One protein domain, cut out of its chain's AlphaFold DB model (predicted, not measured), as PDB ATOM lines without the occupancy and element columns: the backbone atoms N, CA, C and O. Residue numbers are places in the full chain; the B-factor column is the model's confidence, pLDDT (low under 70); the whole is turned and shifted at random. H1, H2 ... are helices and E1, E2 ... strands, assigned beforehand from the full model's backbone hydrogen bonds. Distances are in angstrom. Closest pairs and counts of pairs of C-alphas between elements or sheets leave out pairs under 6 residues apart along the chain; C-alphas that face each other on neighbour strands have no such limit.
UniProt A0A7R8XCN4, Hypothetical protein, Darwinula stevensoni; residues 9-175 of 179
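This is residues 9 to 175 of the 179 residues of the protein "Hypothetical protein" of Darwinula stevensoni (UniProt A0A7R8XCN4). A strongly twisted sheet of six strands curls round helix H1, and a small pair of strands, E1 and E4, covers H1 on its side away from that sheet, E4 packing on it. The longer helix H2 lies farther out and only grazes the large sheet. The printed part has 167 residues with two named helices and eight named strands, in the order E1 E2 E3 H1 E4 E5 E6 H2 E7 E8; under half of the residues are in named elements, and the class is mixed, helices and strands. The large sheet, in order E2 E5 E6 E3 E7 E8, is mixed, and the pair E1 and E4 is parallel. The whole is compact, with a radius of gyration of the C-alphas of 15.9 A and spans of 44 by 42 by 27 A.

After residues 9 to 24, which hold no named element, find C-alpha 25 at (308.237, 218.932, 217.837), where E1 begins and runs to 27. E2 is residues 39 to 42, and E3, residues 51 to 56, is 16.5 A long. Find C-alpha 63 at (303.569, 222.767, 200.146); H1 runs from there to 74, 16.6 A. Next come E4, 84 to 86; E5, 98 to 102; and E6, 114 to 118. H2, residues 131 to 144, covers 19.9 A, E7, 151 to 157, 19.6 A, and E8, 167 to 174, 19.4 A, ending at C-alpha 174 (311.069, 216.316, 185.543).

Start with the large sheet. E2 and E5 are parallel, with N 40 and O 99 2.8 A apart; the hairpin E5 and E6 is antiparallel, N 100 and O 116 at 2.9 A. E6 and E3 are parallel, N 53 and O 115 at 2.8 A, as are E3 and E7, N 54 and O 151 at 2.8 A. The hairpin E7 and E8 is antiparallel, N 152 and O 173 at 2.9 A, and E8 bends by 62 degrees at residue 170. H1 on one face of this sheet makes two layers; its closest C-alphas to E6 are those of Ser 64 and Asp 118, 6.3 A apart. H1 touches E4, with Glu 68 and Gln 86 closest at 5.3 A between C-alphas. E4 is parallel to E1, N 26 and O 84 at 2.8 A. H2 only grazes the sheet, with its residues 137 to 144, and is apart from H1. E6, H2 and E7 form a split strand-helix-strand unit, two strands running the same way with E3 between them; its crossover is right-handed. In H1 and H2 every O i to N i+4 pair is within hydrogen-bond range.

Look at Gly 47 and Ala 162 for the two C-alphas farthest apart, 44.3 A. The printed part has no cut. The links E1 to E2, E4 to E5, E5 to E6 and E6 to H2 are long. Mean pLDDT of the printed part is 83.1; it is under 70 at residue 9 and residues 89 to 93, 106 to 108 and 158 to 167.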
ATOM      1  N   LYS A   9     317.720 212.017 216.910       68.88
ATOM      2  CA  LYS A   9     318.274 212.562 218.158       68.88
ATOM      3  C   LYS A   9     319.542 213.412 217.992       68.88
ATOM      4  O   LYS A   9     319.766 214.298 218.808       68.88
ATOM      5  N   ASP A  10     320.344 213.167 216.956       73.12
ATOM      6  CA  ASP A  10     321.589 213.901 216.695       73.12
ATOM      7  C   ASP A  10     321.302 215.344 216.228       73.12
ATOM      8  O   ASP A  10     322.176 216.207 216.278       73.12
ATOM      9  N   PHE A  11     320.063 215.613 215.804       72.38
ATOM     10  CA  PHE A  11     319.582 216.905 215.309       72.38
ATOM     11  C   PHE A  11     318.710 217.658 216.319       72.38
ATOM     12  O   PHE A  11     318.287 218.784 216.053       72.38
ATOM     13  N   ILE A  12     318.421 217.050 217.472       75.19
ATOM     14  CA  ILE A  12     317.565 217.650 218.490       75.19
ATOM     15  C   ILE A  12     318.343 218.731 219.243       75.19
ATOM     16  O   ILE A  12     319.154 218.451 220.125       75.19
ATOM     17  N   ASP A  13     318.022 219.990 218.955       78.56
ATOM     18  CA  ASP A  13     318.364 221.120 219.818       78.56
ATOM     19  C   ASP A  13     317.165 221.457 220.714       78.56
ATOM     20  O   ASP A  13     316.090 221.817 220.231       78.56
ATOM     21  N   ARG A  14     317.336 221.418 222.039       70.81
ATOM     22  CA  ARG A  14     316.269 221.776 222.991       70.81
ATOM     23  C   ARG A  14     315.729 223.198 222.787       70.81
ATOM     24  O   ARG A  14     314.556 223.425 223.068       70.81
ATOM     25  N   ARG A  15     316.528 224.138 222.265       73.00
ATOM     26  CA  ARG A  15     316.098 225.519 221.948       73.00
ATOM     27  C   ARG A  15     315.177 225.593 220.726       73.00
ATOM     28  O   ARG A  15     314.403 226.542 220.573       73.00
ATOM     29  N   SER A  16     315.243 224.579 219.867       79.44
ATOM     30  CA  SER A  16     314.391 224.447 218.685       79.44
ATOM     31  C   SER A  16     313.018 223.844 219.002       79.44
ATOM     32  O   SER A  16     312.144 223.876 218.138       79.44
ATOM     33  N   LYS A  17     312.795 223.346 220.231       83.31
ATOM     34  CA  LYS A  17     311.507 222.781 220.650       83.31
ATOM     35  C   LYS A  17     310.394 223.824 220.519       83.31
ATOM     36  O   LYS A  17     310.537 224.973 220.949       83.31
ATOM     37  N   ILE A  18     309.274 223.409 219.941       82.44
ATOM     38  CA  ILE A  18     308.053 224.203 219.826       82.44
ATOM     39  C   ILE A  18     307.198 223.938 221.079       82.44
ATOM     40  O   ILE A  18     306.765 222.801 221.285       82.44
ATOM     41  N   PRO A  19     306.974 224.942 221.950       81.44
ATOM     42  CA  PRO A  19     306.145 224.770 223.143       81.44
ATOM     43  C   PRO A  19     304.683 224.469 222.789       81.44
ATOM     44  O   PRO A  19     304.181 224.940 221.773       81.44
ATOM     45  N   GLY A  20     303.990 223.716 223.650       80.69
ATOM     46  CA  GLY A  20     302.544 223.481 223.535       80.69
ATOM     47  C   GLY A  20     302.110 222.422 222.513       80.69
ATOM     48  O   GLY A  20     300.914 222.245 222.315       80.69
ATOM     49  N   ARG A  21     303.042 221.706 221.870       76.50
ATOM     50  CA  ARG A  21     302.726 220.545 221.019       76.50
ATOM     51  C   ARG A  21     302.635 219.273 221.874       76.50
ATOM     52  O   ARG A  21     303.524 219.030 222.688       76.50
ATOM     53  N   GLU A  22     301.594 218.463 221.660       78.25
ATOM     54  CA  GLU A  22     301.418 217.157 222.327       78.25
ATOM     55  C   GLU A  22     302.546 216.178 221.973       78.25
ATOM     56  O   GLU A  22     303.086 215.497 222.840       78.25
ATOM     57  N   ILE A  23     302.949 216.166 220.698       78.31
ATOM     58  CA  ILE A  23     304.102 215.408 220.207       78.31
ATOM     59  C   ILE A  23     305.342 216.314 220.262       78.31
ATOM     60  O   ILE A  23     305.284 217.436 219.736       78.31
ATOM     61  N   PRO A  24     306.471 215.867 220.851       83.25
ATOM     62  CA  PRO A  24     307.730 216.606 220.824       83.25
ATOM     63  C   PRO A  24     308.098 217.042 219.403       83.25
ATOM     64  O   PRO A  24     308.427 216.239 218.535       83.25
ATOM     65  N   THR A  25     308.003 218.348 219.157       84.75
ATOM     66  CA  THR A  25     308.237 218.932 217.837       84.75
ATOM     67  C   THR A  25     309.343 219.969 217.920       84.75
ATOM     68  O   THR A  25     309.347 220.818 218.816       84.75
ATOM     69  N   TYR A  26     310.261 219.913 216.968       87.50
ATOM     70  CA  TYR A  26     311.456 220.738 216.882       87.50
ATOM     71  C   TYR A  26     311.474 221.477 215.549       87.50
ATOM     72  O   TYR A  26     310.898 221.014 214.568       87.50
ATOM     73  N   LEU A  27     312.134 222.626 215.479       87.94
ATOM     74  CA  LEU A  27     312.425 223.216 214.176       87.94
ATOM     75  C   LEU A  27     313.486 222.380 213.467       87.94
ATOM     76  O   LEU A  27     314.464 221.964 214.089       87.94
ATOM     77  N   LEU A  28     313.315 222.173 212.162       87.19
ATOM     78  CA  LEU A  28     314.386 221.674 211.315       87.19
ATOM     79  C   LEU A  28     315.612 222.573 211.535       87.19
ATOM     80  O   LEU A  28     315.464 223.801 211.498       87.19
ATOM     81  N   PRO A  29     316.806 221.998 211.760       86.75
ATOM     82  CA  PRO A  29     318.008 222.741 212.137       86.75
ATOM     83  C   PRO A  29     318.651 223.444 210.933       86.75
ATOM     84  O   PRO A  29     319.860 223.391 210.704       86.75
ATOM     85  N   PHE A  30     317.824 224.103 210.129       89.31
ATOM     86  CA  PHE A  30     318.258 224.952 209.048       89.31
ATOM     87  C   PHE A  30     318.969 226.193 209.577       89.31
ATOM     88  O   PHE A  30     318.522 226.846 210.520       89.31
ATOM     89  N   ARG A  31     320.040 226.573 208.888       90.56
ATOM     90  CA  ARG A  31     320.696 227.868 209.045       90.56
ATOM     91  C   ARG A  31     320.292 228.774 207.893       90.56
ATOM     92  O   ARG A  31     320.278 228.333 206.746       90.56
ATOM     93  N   LEU A  32     319.976 230.029 208.195       91.88
ATOM     94  CA  LEU A  32     319.793 231.057 207.174       91.88
ATOM     95  C   LEU A  32     321.151 231.343 206.520       91.88
ATOM     96  O   LEU A  32     322.141 231.554 207.224       91.88
ATOM     97  N   ILE A  33     321.204 231.334 205.189       91.81
ATOM     98  CA  ILE A  33     322.416 231.688 204.448       91.81
ATOM     99  C   ILE A  33     322.732 233.168 204.719       91.81
ATOM    100  O   ILE A  33     321.836 234.003 204.558       91.81
ATOM    101  N   PRO A  34     323.972 233.530 205.104       90.06
ATOM    102  CA  PRO A  34     324.346 234.925 205.324       90.06
ATOM    103  C   PRO A  34     324.007 235.817 204.123       90.06
ATOM    104  O   PRO A  34     324.253 235.451 202.973       90.06
ATOM    105  N   GLY A  35     323.420 236.986 204.392       89.25
ATOM    106  CA  GLY A  35     322.973 237.916 203.348       89.25
ATOM    107  C   GLY A  35     321.715 237.468 202.593       89.25
ATOM    108  O   GLY A  35     321.412 238.013 201.537       89.25
ATOM    109  N   SER A  36     320.992 236.468 203.097       90.25
ATOM    110  CA  SER A  36     319.712 236.026 202.551       90.25
ATOM    111  C   SER A  36     318.576 236.242 203.539       90.25
ATOM    112  O   SER A  36     318.773 236.096 204.738       90.25
ATOM    113  N   GLU A  37     317.365 236.465 203.028       89.25
ATOM    114  CA  GLU A  37     316.153 236.563 203.857       89.25
ATOM    115  C   GLU A  37     315.329 235.265 203.861       89.25
ATOM    116  O   GLU A  37     314.675 234.948 204.847       89.25
ATOM    117  N   SER A  38     315.401 234.476 202.781       92.94
ATOM    118  CA  SER A  38     314.562 233.283 202.595       92.94
ATOM    119  C   SER A  38     315.311 232.067 202.027       92.94
ATOM    120  O   SER A  38     314.735 231.214 201.349       92.94
ATOM    121  N   ARG A  39     316.621 231.954 202.274       94.06
ATOM    122  CA  ARG A  39     317.408 230.784 201.853       94.06
ATOM    123  C   ARG A  39     318.009 230.096 203.059       94.06
ATOM    124  O   ARG A  39     318.800 230.684 203.790       94.06
ATOM    125  N   TYR A  40     317.627 228.846 203.236       93.75
ATOM    126  CA  TYR A  40     317.950 228.027 204.384       93.75
ATOM    127  C   TYR A  40     318.752 226.809 203.941       93.75
ATOM    128  O   TYR A  40     318.480 226.224 202.893       93.75
ATOM    129  N   GLN A  41     319.731 226.406 204.746       91.69
ATOM    130  CA  GLN A  41     320.562 225.242 204.467       91.69
ATOM    131  C   GLN A  41     320.748 224.348 205.686       91.69
ATOM    132  O   GLN A  41     320.915 224.821 206.813       91.69
ATOM    133  N   LEU A  42     320.729 223.043 205.444       89.06
ATOM    134  CA  LEU A  42     321.110 222.014 206.389       89.06
ATOM    135  C   LEU A  42     322.409 221.377 205.902       89.06
ATOM    136  O   LEU A  42     322.450 220.730 204.854       89.06
ATOM    137  N   GLY A  43     323.456 221.576 206.695       85.44
ATOM    138  CA  GLY A  43     324.822 221.234 206.338       85.44
ATOM    139  C   GLY A  43     325.573 222.343 205.624       85.44
ATOM    140  O   GLY A  43     325.172 223.510 205.683       85.44
ATOM    141  N   ASP A  44     326.691 221.954 205.023       85.19
ATOM    142  CA  ASP A  44     327.631 222.826 204.327       85.19
ATOM    143  C   ASP A  44     327.729 222.403 202.862       85.19
ATOM    144  O   ASP A  44     327.579 221.218 202.550       85.19
ATOM    145  N   ASP A  45     327.979 223.381 201.991       85.69
ATOM    146  CA  ASP A  45     328.165 223.152 200.562       85.69
ATOM    147  C   ASP A  45     329.379 222.254 200.317       85.69
ATOM    148  O   ASP A  45     330.491 222.531 200.770       85.69
ATOM    149  N   ASP A  46     329.138 221.151 199.621       81.06
ATOM    150  CA  ASP A  46     330.118 220.135 199.259       81.06
ATOM    151  C   ASP A  46     330.577 220.271 197.795       81.06
ATOM    152  O   ASP A  46     331.330 219.431 197.306       81.06
ATOM    153  N   GLY A  47     330.123 221.314 197.088       82.88
ATOM    154  CA  GLY A  47     330.427 221.570 195.681       82.88
ATOM    155  C   GLY A  47     329.675 220.660 194.706       82.88
ATOM    156  O   GLY A  47     329.864 220.779 193.491       82.88
ATOM    157  N   ASN A  48     328.814 219.762 195.197       84.75
ATOM    158  CA  ASN A  48     328.059 218.857 194.343       84.75
ATOM    159  C   ASN A  48     326.909 219.576 193.635       84.75
ATOM    160  O   ASN A  48     326.297 220.523 194.132       84.75
ATOM    161  N   GLN A  49     326.550 219.072 192.454       85.62
ATOM    162  CA  GLN A  49     325.381 219.570 191.740       85.62
ATOM    163  C   GLN A  49     324.100 219.250 192.523       85.62
ATOM    164  O   GLN A  49     323.715 218.087 192.664       85.62
ATOM    165  N   CYS A  50     323.421 220.302 192.975       89.56
ATOM    166  CA  CYS A  50     322.149 220.203 193.676       89.56
ATOM    167  C   CYS A  50     320.996 219.851 192.722       89.56
ATOM    168  O   CYS A  50     320.980 220.285 191.569       89.56
ATOM    169  N   LEU A  51     320.036 219.063 193.207       91.62
ATOM    170  CA  LEU A  51     318.732 218.860 192.579       91.62
ATOM    171  C   LEU A  51     317.761 219.946 193.066       91.62
ATOM    172  O   LEU A  51     317.401 219.952 194.242       91.62
ATOM    173  N   THR A  52     317.297 220.821 192.178       94.56
ATOM    174  CA  THR A  52     316.363 221.904 192.520       94.56
ATOM    175  C   THR A  52     314.921 221.516 192.191       94.56
ATOM    176  O   THR A  52     314.576 221.281 191.033       94.56
ATOM    177  N   VAL A  53     314.055 221.496 193.201       95.56
ATOM    178  CA  VAL A  53     312.631 221.154 193.092       95.56
ATOM    179  C   VAL A  53     311.776 222.376 193.419       95.56
ATOM    180  O   VAL A  53     311.896 222.937 194.504       95.56
ATOM    181  N   LEU A  54     310.884 222.775 192.513       96.88
ATOM    182  CA  LEU A  54     309.931 223.870 192.715       96.88
ATOM    183  C   LEU A  54     308.559 223.329 193.135       96.88
ATOM    184  O   LEU A  54     307.979 222.507 192.425       96.88
ATOM    185  N   LEU A  55     308.014 223.819 194.249       95.69
ATOM    186  CA  LEU A  55     306.668 223.471 194.708       95.69
ATOM    187  C   LEU A  55     305.656 224.536 194.284       95.69
ATOM    188  O   LEU A  55     305.819 225.704 194.609       95.69
ATOM    189  N   LEU A  56     304.570 224.128 193.628       94.25
ATOM    190  CA  LEU A  56     303.468 224.994 193.202       94.25
ATOM    191  C   LEU A  56     302.122 224.473 193.713       94.25
ATOM    192  O   LEU A  56     301.960 223.284 193.974       94.25
ATOM    193  N   GLY A  57     301.135 225.359 193.870       91.75
ATOM    194  CA  GLY A  57     299.790 224.985 194.320       91.75
ATOM    195  C   GLY A  57     299.067 226.097 195.074       91.75
ATOM    196  O   GLY A  57     299.680 227.075 195.505       91.75
ATOM    197  N   PHE A  58     297.758 225.931 195.267       90.56
ATOM    198  CA  PHE A  58     296.908 226.903 195.962       90.56
ATOM    199  C   PHE A  58     297.320 227.136 197.424       90.56
ATOM    200  O   PHE A  58     297.976 226.306 198.063       90.56
ATOM    201  N   SER A  59     296.913 228.273 197.984       88.88
ATOM    202  CA  SER A  59     297.050 228.547 199.416       88.88
ATOM    203  C   SER A  59     296.360 227.466 200.251       88.88
ATOM    204  O   SER A  59     295.205 227.100 200.011       88.88
ATOM    205  N   GLY A  60     297.100 226.933 201.226       85.50
ATOM    206  CA  GLY A  60     296.655 225.822 202.069       85.50
ATOM    207  C   GLY A  60     296.749 224.434 201.424       85.50
ATOM    208  O   GLY A  60     296.183 223.497 201.973       85.50
ATOM    209  N   SER A  61     297.439 224.260 200.287       87.56
ATOM    210  CA  SER A  61     297.605 222.929 199.673       87.56
ATOM    211  C   SER A  61     298.615 222.013 200.374       87.56
ATOM    212  O   SER A  61     298.669 220.833 200.053       87.56
ATOM    213  N   GLY A  62     299.403 222.530 201.325       88.25
ATOM    214  CA  GLY A  62     300.369 221.731 202.091       88.25
ATOM    215  C   GLY A  62     301.799 221.713 201.537       88.25
ATOM    216  O   GLY A  62     302.567 220.829 201.898       88.25
ATOM    217  N   LYS A  63     302.195 222.677 200.693       91.00
ATOM    218  CA  LYS A  63     303.569 222.767 200.146       91.00
ATOM    219  C   LYS A  63     304.653 222.801 201.231       91.00
ATOM    220  O   LYS A  63     305.562 221.980 201.198       91.00
ATOM    221  N   SER A  64     304.525 223.663 202.239       88.50
ATOM    222  CA  SER A  64     305.491 223.719 203.347       88.50
ATOM    223  C   SER A  64     305.493 222.431 204.169       88.50
ATOM    224  O   SER A  64     306.551 221.969 204.579       88.50
ATOM    225  N   MET A  65     304.333 221.784 204.328       87.75
ATOM    226  CA  MET A  65     304.260 220.474 204.973       87.75
ATOM    227  C   MET A  65     304.976 219.394 204.145       87.75
ATOM    228  O   MET A  65     305.562 218.481 204.715       87.75
ATOM    229  N   LEU A  66     305.022 219.507 202.812       89.88
ATOM    230  CA  LEU A  66     305.834 218.613 201.983       89.88
ATOM    231  C   LEU A  66     307.336 218.814 202.240       89.88
ATOM    232  O   LEU A  66     308.074 217.830 202.287       89.88
ATOM    233  N   VAL A  67     307.785 220.055 202.469       90.88
ATOM    234  CA  VAL A  67     309.167 220.338 202.906       90.88
ATOM    235  C   VAL A  67     309.443 219.692 204.267       90.88
ATOM    236  O   VAL A  67     310.495 219.084 204.451       90.88
ATOM    237  N   GLU A  68     308.498 219.772 205.205       88.94
ATOM    238  CA  GLU A  68     308.605 219.140 206.526       88.94
ATOM    239  C   GLU A  68     308.700 217.620 206.425       88.94
ATOM    240  O   GLU A  68     309.608 217.020 207.002       88.94
ATOM    241  N   VAL A  69     307.808 216.991 205.658       86.94
ATOM    242  CA  VAL A  69     307.819 215.545 205.412       86.94
ATOM    243  C   VAL A  69     309.145 215.121 204.785       86.94
ATOM    244  O   VAL A  69     309.764 214.169 205.262       86.94
ATOM    245  N   LEU A  70     309.624 215.851 203.774       87.56
ATOM    246  CA  LEU A  70     310.912 215.566 203.149       87.56
ATOM    247  C   LEU A  70     312.068 215.730 204.142       87.56
ATOM    248  O   LEU A  70     312.952 214.881 204.180       87.56
ATOM    249  N   GLY A  71     312.056 216.775 204.969       86.75
ATOM    250  CA  GLY A  71     313.076 216.997 205.991       86.75
ATOM    251  C   GLY A  71     313.124 215.869 207.022       86.75
ATOM    252  O   GLY A  71     314.198 215.336 207.289       86.75
ATOM    253  N   ASN A  72     311.971 215.437 207.536       86.25
ATOM    254  CA  ASN A  72     311.878 214.286 208.443       86.25
ATOM    255  C   ASN A  72     312.391 213.007 207.765       86.25
ATOM    256  O   ASN A  72     313.190 212.275 208.350       86.25
ATOM    257  N   TYR A  73     312.003 212.767 206.510       84.38
ATOM    258  CA  TYR A  73     312.512 211.639 205.736       84.38
ATOM    259  C   TYR A  73     314.037 211.704 205.564       84.38
ATOM    260  O   TYR A  73     314.716 210.702 205.762       84.38
ATOM    261  N   ILE A  74     314.597 212.865 205.230       82.50
ATOM    262  CA  ILE A  74     316.043 213.060 205.057       82.50
ATOM    263  C   ILE A  74     316.801 212.786 206.356       82.50
ATOM    264  O   ILE A  74     317.805 212.076 206.334       82.50
ATOM    265  N   LEU A  75     316.289 213.295 207.477       81.38
ATOM    266  CA  LEU A  75     316.873 213.129 208.810       81.38
ATOM    267  C   LEU A  75     316.688 211.720 209.396       81.38
ATOM    268  O   LEU A  75     317.117 211.458 210.518       81.38
ATOM    269  N   GLY A  76     316.066 210.810 208.644       80.00
ATOM    270  CA  GLY A  76     315.887 209.426 209.056       80.00
ATOM    271  C   GLY A  76     314.783 209.219 210.087       80.00
ATOM    272  O   GLY A  76     314.764 208.162 210.700       80.00
ATOM    273  N   VAL A  77     313.876 210.184 210.265       81.94
ATOM    274  CA  VAL A  77     312.724 210.041 211.162       81.94
ATOM    275  C   VAL A  77     311.813 208.938 210.633       81.94
ATOM    276  O   VAL A  77     311.376 208.962 209.478       81.94
ATOM    277  N   GLU A  78     311.533 207.964 211.484       81.50
ATOM    278  CA  GLU A  78     310.643 206.846 211.217       81.50
ATOM    279  C   GLU A  78     309.234 207.113 211.760       81.50
ATOM    280  O   GLU A  78     308.958 208.085 212.470       81.50
ATOM    281  N   PHE A  79     308.286 206.250 211.396       73.50
ATOM    282  CA  PHE A  79     306.908 206.390 211.858       73.50
ATOM    283  C   PHE A  79     306.801 206.304 213.390       73.50
ATOM    284  O   PHE A  79     306.080 207.105 213.979       73.50
ATOM    285  N   HIS A  80     307.556 205.392 214.013       78.62
ATOM    286  CA  HIS A  80     307.547 205.134 215.459       78.62
ATOM    287  C   HIS A  80     308.344 206.156 216.285       78.62
ATOM    288  O   HIS A  80     308.270 206.125 217.513       78.62
ATOM    289  N   ASP A  81     309.098 207.049 215.639       78.88
ATOM    290  CA  ASP A  81     309.827 208.093 216.349       78.88
ATOM    291  C   ASP A  81     308.856 209.126 216.930       78.88
ATOM    292  O   ASP A  81     307.957 209.635 216.250       78.88
ATOM    293  N   VAL A  82     309.064 209.449 218.207       79.25
ATOM    294  CA  VAL A  82     308.258 210.431 218.949       79.25
ATOM    295  C   VAL A  82     308.637 211.873 218.623       79.25
ATOM    296  O   VAL A  82     307.829 212.775 218.822       79.25
ATOM    297  N   ASP A  83     309.850 212.096 218.118       83.06
ATOM    298  CA  ASP A  83     310.360 213.421 217.790       83.06
ATOM    299  C   ASP A  83     310.062 213.760 216.324       83.06
ATOM    300  O   ASP A  83     310.364 212.991 215.409       83.06
ATOM    301  N   ARG A  84     309.474 214.937 216.085       82.81
ATOM    302  CA  ARG A  84     309.155 215.443 214.741       82.81
ATOM    303  C   ARG A  84     309.841 216.772 214.477       82.81
ATOM    304  O   ARG A  84     310.006 217.583 215.388       82.81
ATOM    305  N   PHE A  85     310.163 217.036 213.214       86.06
ATOM    306  CA  PHE A  85     310.691 218.331 212.792       86.06
ATOM    307  C   PHE A  85     309.684 219.125 211.950       86.06
ATOM    308  O   PHE A  85     308.965 218.551 211.136       86.06
ATOM    309  N   GLN A  86     309.658 220.446 212.124       86.00
ATOM    310  CA  GLN A  86     308.853 221.403 211.356       86.00
ATOM    311  C   GLN A  86     309.727 222.521 210.793       86.00
ATOM    312  O   GLN A  86     310.778 222.841 211.340       86.00
ATOM    313  N   VAL A  87     309.304 223.152 209.703       82.44
ATOM    314  CA  VAL A  87     310.101 224.201 209.049       82.44
ATOM    315  C   VAL A  87     309.890 225.564 209.723       82.44
ATOM    316  O   VAL A  87     310.805 226.386 209.759       82.44
ATOM    317  N   ARG A  88     308.695 225.830 210.271       78.56
ATOM    318  CA  ARG A  88     308.323 227.123 210.882       78.56
ATOM    319  C   ARG A  88     307.656 226.912 212.246       78.56
ATOM    320  O   ARG A  88     307.101 225.858 212.524       78.56
ATOM    321  N   ARG A  89     307.694 227.939 213.109       69.50
ATOM    322  CA  ARG A  89     307.018 227.920 214.431       69.50
ATOM    323  C   ARG A  89     305.512 228.176 214.352       69.50
ATOM    324  O   ARG A  89     304.805 227.859 215.300       69.50
ATOM    325  N   LYS A  90     305.055 228.836 213.286       65.44
ATOM    326  CA  LYS A  90     303.657 229.227 213.095       65.44
ATOM    327  C   LYS A  90     303.112 228.562 211.843       65.44
ATOM    328  O   LYS A  90     303.762 228.602 210.799       65.44
ATOM    329  N   ASP A  91     301.907 228.032 211.978       63.94
ATOM    330  CA  ASP A  91     301.106 227.543 210.867       63.94
ATOM    331  C   ASP A  91     300.543 228.755 210.102       63.94
ATOM    332  O   ASP A  91     300.096 229.735 210.703       63.94
ATOM    333  N   GLY A  92     300.599 228.727 208.773       62.34
ATOM    334  CA  GLY A  92     300.102 229.821 207.942       62.34
ATOM    335  C   GLY A  92     300.605 229.745 206.503       62.34
ATOM    336  O   GLY A  92     301.520 228.971 206.210       62.34
ATOM    337  N   PRO A  93     300.010 230.521 205.582       64.19
ATOM    338  CA  PRO A  93     300.473 230.573 204.205       64.19
ATOM    339  C   PRO A  93     301.933 231.026 204.119       64.19
ATOM    340  O   PRO A  93     302.374 231.919 204.843       64.19
ATOM    341  N   THR A  94     302.673 230.433 203.187       76.50
ATOM    342  CA  THR A  94     303.935 230.997 202.712       76.50
ATOM    343  C   THR A  94     303.628 232.287 201.955       76.50
ATOM    344  O   THR A  94     302.815 232.293 201.033       76.50
ATOM    345  N   ASP A  95     304.242 233.379 202.383       84.81
ATOM    346  CA  ASP A  95     304.122 234.733 201.838       84.81
ATOM    347  C   ASP A  95     305.325 235.116 200.967       84.81
ATOM    348  O   ASP A  95     305.188 235.906 200.035       84.81
ATOM    349  N   THR A  96     306.468 234.465 201.199       90.31
ATOM    350  CA  THR A  96     307.726 234.704 200.485       90.31
ATOM    351  C   THR A  96     308.274 233.417 199.878       90.31
ATOM    352  O   THR A  96     308.258 232.361 200.513       90.31
ATOM    353  N   ILE A  97     308.813 233.495 198.658       95.62
ATOM    354  CA  ILE A  97     309.522 232.365 198.038       95.62
ATOM    355  C   ILE A  97     310.731 232.011 198.901       95.62
ATOM    356  O   ILE A  97     311.591 232.856 199.158       95.62
ATOM    357  N   THR A  98     310.779 230.762 199.352       95.25
ATOM    358  CA  THR A  98     311.767 230.293 200.320       95.25
ATOM    359  C   THR A  98     312.420 229.016 199.817       95.25
ATOM    360  O   THR A  98     311.734 228.100 199.370       95.25
ATOM    361  N   SER A  99     313.748 228.939 199.887       96.44
ATOM    362  CA  SER A  99     314.491 227.731 199.511       96.44
ATOM    363  C   SER A  99     315.082 227.036 200.729       96.44
ATOM    364  O   SER A  99     315.593 227.685 201.643       96.44
ATOM    365  N   TYR A 100     315.039 225.707 200.705       95.12
ATOM    366  CA  TYR A 100     315.579 224.827 201.732       95.12
ATOM    367  C   TYR A 100     316.528 223.834 201.077       95.12
ATOM    368  O   TYR A 100     316.094 223.005 200.279       95.12
ATOM    369  N   THR A 101     317.817 223.926 201.389       93.81
ATOM    370  CA  THR A 101     318.855 223.061 200.818       93.81
ATOM    371  C   THR A 101     319.320 222.034 201.838       93.81
ATOM    372  O   THR A 101     319.689 222.387 202.955       93.81
ATOM    373  N   PHE A 102     319.324 220.765 201.450       91.19
ATOM    374  CA  PHE A 102     319.816 219.639 202.235       91.19
ATOM    375  C   PHE A 102     321.092 219.104 201.574       91.19
ATOM    376  O   PHE A 102     321.024 218.575 200.465       91.19
ATOM    377  N   PHE A 103     322.250 219.248 202.227       88.94
ATOM    378  CA  PHE A 103     323.542 218.805 201.684       88.94
ATOM    379  C   PHE A 103     323.859 217.336 202.003       88.94
ATOM    380  O   PHE A 103     323.415 216.802 203.024       88.94
ATOM    381  N   THR A 104     324.658 216.681 201.146       75.94
ATOM    382  CA  THR A 104     324.826 215.208 201.117       75.94
ATOM    383  C   THR A 104     325.262 214.588 202.433       75.94
ATOM    384  O   THR A 104     324.805 213.500 202.782       75.94
ATOM    385  N   ARG A 105     326.100 215.294 203.201       70.88
ATOM    386  CA  ARG A 105     326.575 214.844 204.516       70.88
ATOM    387  C   ARG A 105     325.423 214.494 205.468       70.88
ATOM    388  O   ARG A 105     325.597 213.662 206.354       70.88
ATOM    389  N   TYR A 106     324.256 215.095 205.250       66.81
ATOM    390  CA  TYR A 106     323.037 214.913 206.034       66.81
ATOM    391  C   TYR A 106     321.958 214.119 205.292       66.81
ATOM    392  O   TYR A 106     320.949 213.756 205.887       66.81
ATOM    393  N   THR A 107     322.163 213.802 204.011       63.31
ATOM    394  CA  THR A 107     321.201 213.061 203.194       63.31
ATOM    395  C   THR A 107     321.721 211.661 202.869       63.31
ATOM    396  O   THR A 107     321.981 211.341 201.716       63.31
ATOM    397  N   ARG A 108     321.811 210.755 203.856       65.44
ATOM    398  CA  ARG A 108     322.119 209.327 203.577       65.44
ATOM    399  C   ARG A 108     321.168 208.699 202.549       65.44
ATOM    400  O   ARG A 108     321.536 207.742 201.877       65.44
ATOM    401  N   ARG A 109     319.948 209.234 202.445       70.06
ATOM    402  CA  ARG A 109     318.896 208.767 201.532       70.06
ATOM    403  C   ARG A 109     318.975 209.373 200.121       70.06
ATOM    404  O   ARG A 109     318.226 208.928 199.258       70.06
ATOM    405  N   PHE A 110     319.866 210.340 199.863       72.12
ATOM    406  CA  PHE A 110     320.001 210.979 198.548       72.12
ATOM    407  C   PHE A 110     321.462 211.068 198.080       72.12
ATOM    408  O   PHE A 110     322.324 211.499 198.841       72.12
ATOM    409  N   PRO A 111     321.753 210.727 196.810       78.69
ATOM    410  CA  PRO A 111     323.121 210.682 196.287       78.69
ATOM    411  C   PRO A 111     323.730 212.065 195.992       78.69
ATOM    412  O   PRO A 111     324.873 212.143 195.555       78.69
ATOM    413  N   ARG A 112     322.967 213.153 196.151       86.94
ATOM    414  CA  ARG A 112     323.392 214.538 195.895       86.94
ATOM    415  C   ARG A 112     322.561 215.518 196.737       86.94
ATOM    416  O   ARG A 112     321.492 215.111 197.203       86.94
ATOM    417  N   PRO A 113     322.990 216.786 196.891       90.31
ATOM    418  CA  PRO A 113     322.206 217.792 197.597       90.31
ATOM    419  C   PRO A 113     320.843 218.017 196.933       90.31
ATOM    420  O   PRO A 113     320.710 217.872 195.714       90.31
ATOM    421  N   ILE A 114     319.838 218.391 197.723       92.44
ATOM    422  CA  ILE A 114     318.497 218.731 197.227       92.44
ATOM    423  C   ILE A 114     318.094 220.101 197.750       92.44
ATOM    424  O   ILE A 114     318.138 220.340 198.955       92.44
ATOM    425  N   THR A 115     317.640 220.971 196.858       94.31
ATOM    426  CA  THR A 115     317.004 222.240 197.192       94.31
ATOM    427  C   THR A 115     315.521 222.143 196.881       94.31
ATOM    428  O   THR A 115     315.141 221.848 195.751       94.31
ATOM    429  N   VAL A 116     314.676 222.447 197.860       95.69
ATOM    430  CA  VAL A 116     313.235 222.614 197.656       95.69
ATOM    431  C   VAL A 116     312.884 224.091 197.747       95.69
ATOM    432  O   VAL A 116     313.181 224.735 198.751       95.69
ATOM    433  N   ILE A 117     312.259 224.617 196.700       96.56
ATOM    434  CA  ILE A 117     311.746 225.982 196.623       96.56
ATOM    435  C   ILE A 117     310.251 225.931 196.948       96.56
ATOM    436  O   ILE A 117     309.443 225.495 196.125       96.56
ATOM    437  N   ASP A 118     309.894 226.358 198.155       94.94
ATOM    438  CA  ASP A 118     308.513 226.572 198.579       94.94
ATOM    439  C   ASP A 118     308.053 227.964 198.137       94.94
ATOM    440  O   ASP A 118     308.724 228.969 198.386       94.94
ATOM    441  N   THR A 119     306.908 228.033 197.466       94.94
ATOM    442  CA  THR A 119     306.369 229.291 196.943       94.94
ATOM    443  C   THR A 119     305.117 229.715 197.699       94.94
ATOM    444  O   THR A 119     304.384 228.875 198.235       94.94
ATOM    445  N   PRO A 120     304.770 231.009 197.650       93.75
ATOM    446  CA  PRO A 120     303.435 231.443 198.010       93.75
ATOM    447  C   PRO A 120     302.353 230.677 197.252       93.75
ATOM    448  O   PRO A 120     302.544 230.214 196.121       93.75
ATOM    449  N   GLY A 121     301.222 230.476 197.925       89.75
ATOM    450  CA  GLY A 121     300.082 229.783 197.345       89.75
ATOM    451  C   GLY A 121     299.271 230.671 196.415       89.75
ATOM    452  O   GLY A 121     299.103 231.863 196.662       89.75
ATOM    453  N   PHE A 122     298.725 230.074 195.359       88.38
ATOM    454  CA  PHE A 122     297.804 230.786 194.474       88.38
ATOM    455  C   PHE A 122     296.492 231.061 195.215       88.38
ATOM    456  O   PHE A 122     296.062 230.255 196.054       88.38
ATOM    457  N   GLN A 123     295.836 232.173 194.897       84.12
ATOM    458  CA  GLN A 123     294.513 232.466 195.439       84.12
ATOM    459  C   GLN A 123     293.492 231.440 194.938       84.12
ATOM    460  O   GLN A 123     293.513 231.014 193.786       84.12
ATOM    461  N   ARG A 124     292.586 231.007 195.819       79.06
ATOM    462  CA  ARG A 124     291.487 230.125 195.410       79.06
ATOM    463  C   ARG A 124     290.570 230.879 194.446       79.06
ATOM    464  O   ARG A 124     290.304 232.056 194.657       79.06
ATOM    465  N   GLY A 125     290.083 230.189 193.418       78.00
ATOM    466  CA  GLY A 125     289.226 230.787 192.389       78.00
ATOM    467  C   GLY A 125     289.978 231.427 191.218       78.00
ATOM    468  O   GLY A 125     289.330 231.904 190.294       78.00
ATOM    469  N   THR A 126     291.317 231.403 191.207       81.75
ATOM    470  CA  THR A 126     292.116 231.764 190.025       81.75
ATOM    471  C   THR A 126     292.462 230.516 189.202       81.75
ATOM    472  O   THR A 126     292.520 229.407 189.747       81.75
ATOM    473  N   PRO A 127     292.730 230.655 187.889       81.12
ATOM    474  CA  PRO A 127     293.125 229.524 187.045       81.12
ATOM    475  C   PRO A 127     294.523 228.966 187.375       81.12
ATOM    476  O   PRO A 127     294.891 227.907 186.871       81.12
ATOM    477  N   GLY A 128     295.313 229.648 188.212       83.38
ATOM    478  CA  GLY A 128     296.684 229.259 188.535       83.38
ATOM    479  C   GLY A 128     297.514 230.410 189.124       83.38
ATOM    480  O   GLY A 128     296.931 231.347 189.682       83.38
ATOM    481  N   PRO A 129     298.858 230.340 189.024       87.56
ATOM    482  CA  PRO A 129     299.737 231.423 189.454       87.56
ATOM    483  C   PRO A 129     299.498 232.675 188.614       87.56
ATOM    484  O   PRO A 129     299.349 232.588 187.395       87.56
ATOM    485  N   ASP A 130     299.515 233.840 189.257       89.62
ATOM    486  CA  ASP A 130     299.517 235.112 188.544       89.62
ATOM    487  C   ASP A 130     300.905 235.434 187.949       89.62
ATOM    488  O   ASP A 130     301.925 234.815 188.274       89.62
ATOM    489  N   LEU A 131     300.944 236.416 187.042       91.31
ATOM    490  CA  LEU A 131     302.182 236.835 186.373       91.31
ATOM    491  C   LEU A 131     303.222 237.389 187.351       91.31
ATOM    492  O   LEU A 131     304.420 237.253 187.097       91.31
ATOM    493  N   LYS A 132     302.779 237.983 188.465       92.00
ATOM    494  CA  LYS A 132     303.674 238.517 189.489       92.00
ATOM    495  C   LYS A 132     304.453 237.378 190.139       92.00
ATOM    496  O   LYS A 132     305.677 237.410 190.139       92.00
ATOM    497  N   LEU A 133     303.767 236.340 190.608       91.94
ATOM    498  CA  LEU A 133     304.389 235.172 191.219       91.94
ATOM    499  C   LEU A 133     305.320 234.450 190.239       91.94
ATOM    500  O   LEU A 133     306.406 234.029 190.624       91.94
ATOM    501  N   ILE A 134     304.937 234.338 188.963       92.88
ATOM    502  CA  ILE A 134     305.816 233.767 187.930       92.88
ATOM    503  C   ILE A 134     307.095 234.608 187.777       92.88
ATOM    504  O   ILE A 134     308.190 234.045 187.694       92.88
ATOM    505  N   GLY A 135     306.976 235.939 187.750       94.56
ATOM    506  CA  GLY A 135     308.115 236.860 187.698       94.56
ATOM    507  C   GLY A 135     309.021 236.759 188.926       94.56
ATOM    508  O   GLY A 135     310.243 236.674 188.785       94.56
ATOM    509  N   ASP A 136     308.426 236.678 190.116       95.06
ATOM    510  CA  ASP A 136     309.137 236.524 191.385       95.06
ATOM    511  C   ASP A 136     309.912 235.190 191.418       95.06
ATOM    512  O   ASP A 136     311.098 235.170 191.752       95.06
ATOM    513  N   ILE A 137     309.294 234.083 190.980       95.31
ATOM    514  CA  ILE A 137     309.950 232.765 190.871       95.31
ATOM    515  C   ILE A 137     311.127 232.821 189.897       95.31
ATOM    516  O   ILE A 137     312.218 232.359 190.231       95.31
ATOM    517  N   ARG A 138     310.934 233.393 188.702       94.12
ATOM    518  CA  ARG A 138     312.006 233.520 187.702       94.12
ATOM    519  C   ARG A 138     313.196 234.296 188.255       94.12
ATOM    520  O   ARG A 138     314.330 233.845 188.126       94.12
ATOM    521  N   THR A 139     312.924 235.424 188.907       95.00
ATOM    522  CA  THR A 139     313.949 236.277 189.516       95.00
ATOM    523  C   THR A 139     314.703 235.525 190.609       95.00
ATOM    524  O   THR A 139     315.930 235.475 190.594       95.00
ATOM    525  N   PHE A 140     313.981 234.858 191.509       95.06
ATOM    526  CA  PHE A 140     314.568 234.085 192.599       95.06
ATOM    527  C   PHE A 140     315.480 232.954 192.092       95.06
ATOM    528  O   PHE A 140     316.616 232.801 192.545       95.06
ATOM    529  N   VAL A 141     315.014 232.179 191.109       93.44
ATOM    530  CA  VAL A 141     315.773 231.058 190.530       93.44
ATOM    531  C   VAL A 141     316.992 231.555 189.748       93.44
ATOM    532  O   VAL A 141     318.065 230.949 189.828       93.44
ATOM    533  N   HIS A 142     316.864 232.674 189.035       91.75
ATOM    534  CA  HIS A 142     317.981 233.309 188.341       91.75
ATOM    535  C   HIS A 142     319.077 233.751 189.317       91.75
ATOM    536  O   HIS A 142     320.238 233.394 189.131       91.75
ATOM    537  N   LEU A 143     318.703 234.465 190.381       91.56
ATOM    538  CA  LEU A 143     319.650 235.024 191.346       91.56
ATOM    539  C   LEU A 143     320.339 233.966 192.215       91.56
ATOM    540  O   LEU A 143     321.464 234.183 192.664       91.56
ATOM    541  N   HIS A 144     319.672 232.845 192.504       91.00
ATOM    542  CA  HIS A 144     320.124 231.944 193.571       91.00
ATOM    543  C   HIS A 144     320.357 230.497 193.152       91.00
ATOM    544  O   HIS A 144     321.058 229.776 193.859       91.00
ATOM    545  N   HIS A 145     319.814 230.066 192.016       86.56
ATOM    546  CA  HIS A 145     319.809 228.656 191.622       86.56
ATOM    547  C   HIS A 145     320.317 228.438 190.194       86.56
ATOM    548  O   HIS A 145     320.003 227.427 189.571       86.56
ATOM    549  N   LYS A 146     321.129 229.373 189.672       84.50
ATOM    550  CA  LYS A 146     321.766 229.288 188.343       84.50
ATOM    551  C   LYS A 146     320.757 229.006 187.220       84.50
ATOM    552  O   LYS A 146     321.054 228.249 186.305       84.50
ATOM    553  N   GLN A 147     319.552 229.577 187.325       79.44
ATOM    554  CA  GLN A 147     318.446 229.366 186.378       79.44
ATOM    555  C   GLN A 147     317.959 227.911 186.253       79.44
ATOM    556  O   GLN A 147     317.206 227.591 185.338       79.44
ATOM    557  N   ARG A 148     318.341 227.022 187.177       87.31
ATOM    558  CA  ARG A 148     318.056 225.596 187.061       87.31
ATOM    559  C   ARG A 148     316.949 225.148 188.003       87.31
ATOM    560  O   ARG A 148     317.038 225.303 189.220       87.31
ATOM    561  N   ILE A 149     315.946 224.507 187.413       93.50
ATOM    562  CA  ILE A 149     314.921 223.721 188.093       93.50
ATOM    563  C   ILE A 149     314.991 222.325 187.481       93.50
ATOM    564  O   ILE A 149     314.900 222.184 186.268       93.50
ATOM    565  N   ASP A 150     315.175 221.300 188.303       93.44
ATOM    566  CA  ASP A 150     315.212 219.909 187.847       93.44
ATOM    567  C   ASP A 150     313.820 219.265 187.888       93.44
ATOM    568  O   ASP A 150     313.531 218.357 187.111       93.44
ATOM    569  N   ALA A 151     312.946 219.724 188.790       93.62
ATOM    570  CA  ALA A 151     311.582 219.228 188.886       93.62
ATOM    571  C   ALA A 151     310.590 220.299 189.347       93.62
ATOM    572  O   ALA A 151     310.913 221.157 190.168       93.62
ATOM    573  N   VAL A 152     309.350 220.192 188.872       94.62
ATOM    574  CA  VAL A 152     308.207 220.964 189.372       94.62
ATOM    575  C   VAL A 152     307.179 220.002 189.953       94.62
ATOM    576  O   VAL A 152     306.783 219.037 189.297       94.62
ATOM    577  N   ILE A 153     306.732 220.272 191.178       93.88
ATOM    578  CA  ILE A 153     305.710 219.489 191.875       93.88
ATOM    579  C   ILE A 153     304.479 220.364 192.088       93.88
ATOM    580  O   ILE A 153     304.557 221.407 192.740       93.88
ATOM    581  N   TYR A 154     303.330 219.921 191.576       92.19
ATOM    582  CA  TYR A 154     302.048 220.575 191.840       92.19
ATOM    583  C   TYR A 154     301.312 219.865 192.980       92.19
ATOM    584  O   TYR A 154     300.890 218.710 192.859       92.19
ATOM    585  N   VAL A 155     301.165 220.579 194.094       90.38
ATOM    586  CA  VAL A 155     300.587 220.086 195.345       90.38
ATOM    587  C   VAL A 155     299.127 220.514 195.445       90.38
ATOM    588  O   VAL A 155     298.810 221.705 195.350       90.38
ATOM    589  N   VAL A 156     298.245 219.548 195.694       85.19
ATOM    590  CA  VAL A 156     296.812 219.774 195.913       85.19
ATOM    591  C   VAL A 156     296.414 219.391 197.339       85.19
ATOM    592  O   VAL A 156     297.025 218.490 197.916       85.19
ATOM    593  N   PRO A 157     295.402 220.058 197.930       73.25
ATOM    594  CA  PRO A 157     294.882 219.643 199.226       73.25
ATOM    595  C   PRO A 157     294.359 218.203 199.143       73.25
ATOM    596  O   PRO A 157     293.575 217.901 198.243       73.25
ATOM    597  N   GLY A 158     294.749 217.341 200.082       63.31
ATOM    598  CA  GLY A 158     294.083 216.051 200.262       63.31
ATOM    599  C   GLY A 158     292.634 216.269 200.700       63.31
ATOM    600  O   GLY A 158     292.358 217.121 201.548       63.31
ATOM    601  N   SER A 159     291.689 215.544 200.103       51.12
ATOM    602  CA  SER A 159     290.289 215.542 200.543       51.12
ATOM    603  C   SER A 159     290.188 215.157 202.023       51.12
ATOM    604  O   SER A 159     290.937 214.295 202.474       51.12
ATOM    605  N   GLN A 160     289.255 215.772 202.760       47.69
ATOM    606  CA  GLN A 160     288.944 215.447 204.156       47.69
ATOM    607  C   GLN A 160     288.735 213.934 204.326       47.69
ATOM    608  O   GLN A 160     287.694 213.393 203.964       47.69
ATOM    609  N   VAL A 161     289.723 213.251 204.888       36.56
ATOM    610  CA  VAL A 161     289.571 211.921 205.475       36.56
ATOM    611  C   VAL A 161     290.039 212.081 206.913       36.56
ATOM    612  O   VAL A 161     291.018 212.781 207.157       36.56
ATOM    613  N   ALA A 162     289.319 211.496 207.868       37.53
ATOM    614  CA  ALA A 162     289.479 211.686 209.316       37.53
ATOM    615  C   ALA A 162     290.825 211.202 209.912       37.53
ATOM    616  O   ALA A 162     290.933 210.987 211.115       37.53
ATOM    617  N   PHE A 163     291.860 211.063 209.085       35.25
ATOM    618  CA  PHE A 163     293.245 210.916 209.491       35.25
ATOM    619  C   PHE A 163     293.996 212.161 209.034       35.25
ATOM    620  O   PHE A 163     294.057 212.474 207.846       35.25
ATOM    621  N   ALA A 164     294.521 212.903 210.003       37.94
ATOM    622  CA  ALA A 164     295.285 214.114 209.774       37.94
ATOM    623  C   ALA A 164     296.355 213.920 208.674       37.94
ATOM    624  O   ALA A 164     297.094 212.938 208.674       37.94
ATOM    625  N   SER A 165     296.469 214.909 207.782       47.62
ATOM    626  CA  SER A 165     297.712 215.207 207.052       47.62
ATOM    627  C   SER A 165     298.118 214.292 205.880       47.62
ATOM    628  O   SER A 165     299.293 213.956 205.750       47.62
ATOM    629  N   ILE A 166     297.211 213.946 204.956       54.19
ATOM    630  CA  ILE A 166     297.630 213.396 203.649       54.19
ATOM    631  C   ILE A 166     297.860 214.543 202.654       54.19
ATOM    632  O   ILE A 166     296.916 215.200 202.213       54.19
ATOM    633  N   ILE A 167     299.121 214.770 202.270       62.59
ATOM    634  CA  ILE A 167     299.474 215.628 201.130       62.59
ATOM    635  C   ILE A 167     299.299 214.821 199.845       62.59
ATOM    636  O   ILE A 167     299.889 213.751 199.699       62.59
ATOM    637  N   GLN A 168     298.533 215.346 198.888       70.75
ATOM    638  CA  GLN A 168     298.402 214.745 197.564       70.75
ATOM    639  C   GLN A 168     299.275 215.488 196.550       70.75
ATOM    640  O   GLN A 168     299.157 216.699 196.343       70.75
ATOM    641  N   ILE A 169     300.154 214.737 195.888       78.06
ATOM    642  CA  ILE A 169     300.928 215.229 194.750       78.06
ATOM    643  C   ILE A 169     300.136 214.913 193.485       78.06
ATOM    644  O   ILE A 169     299.917 213.747 193.165       78.06
ATOM    645  N   ARG A 170     299.696 215.947 192.764       79.06
ATOM    646  CA  ARG A 170     298.921 215.764 191.527       79.06
ATOM    647  C   ARG A 170     299.818 215.429 190.342       79.06
ATOM    648  O   ARG A 170     299.434 214.645 189.484       79.06
ATOM    649  N   SER A 171     300.982 216.069 190.268       81.00
ATOM    650  CA  SER A 171     301.941 215.848 189.193       81.00
ATOM    651  C   SER A 171     303.357 216.166 189.647       81.00
ATOM    652  O   SER A 171     303.586 217.117 190.400       81.00
ATOM    653  N   ILE A 172     304.300 215.384 189.130       86.31
ATOM    654  CA  ILE A 172     305.735 215.647 189.195       86.31
ATOM    655  C   ILE A 172     306.216 215.714 187.751       86.31
ATOM    656  O   ILE A 172     306.086 214.738 187.015       86.31
ATOM    657  N   THR A 173     306.760 216.857 187.353       88.44
ATOM    658  CA  THR A 173     307.356 217.042 186.030       88.44
ATOM    659  C   THR A 173     308.859 217.164 186.200       88.44
ATOM    660  O   THR A 173     309.322 218.106 186.840       88.44
ATOM    661  N   LEU A 174     309.614 216.220 185.639       86.31
ATOM    662  CA  LEU A 174     311.069 216.316 185.543       86.31
ATOM    663  C   LEU A 174     311.426 217.157 184.319       86.31
ATOM    664  O   LEU A 174     310.900 216.916 183.232       86.31
ATOM    665  N   LEU A 175     312.295 218.144 184.501       82.94
ATOM    666  CA  LEU A 175     312.746 219.002 183.416       82.94
ATOM    667  C   LEU A 175     314.010 218.408 182.777       82.94
ATOM    668  O   LEU A 175     314.867 217.875 183.492       82.94
TER     669      LEU A 175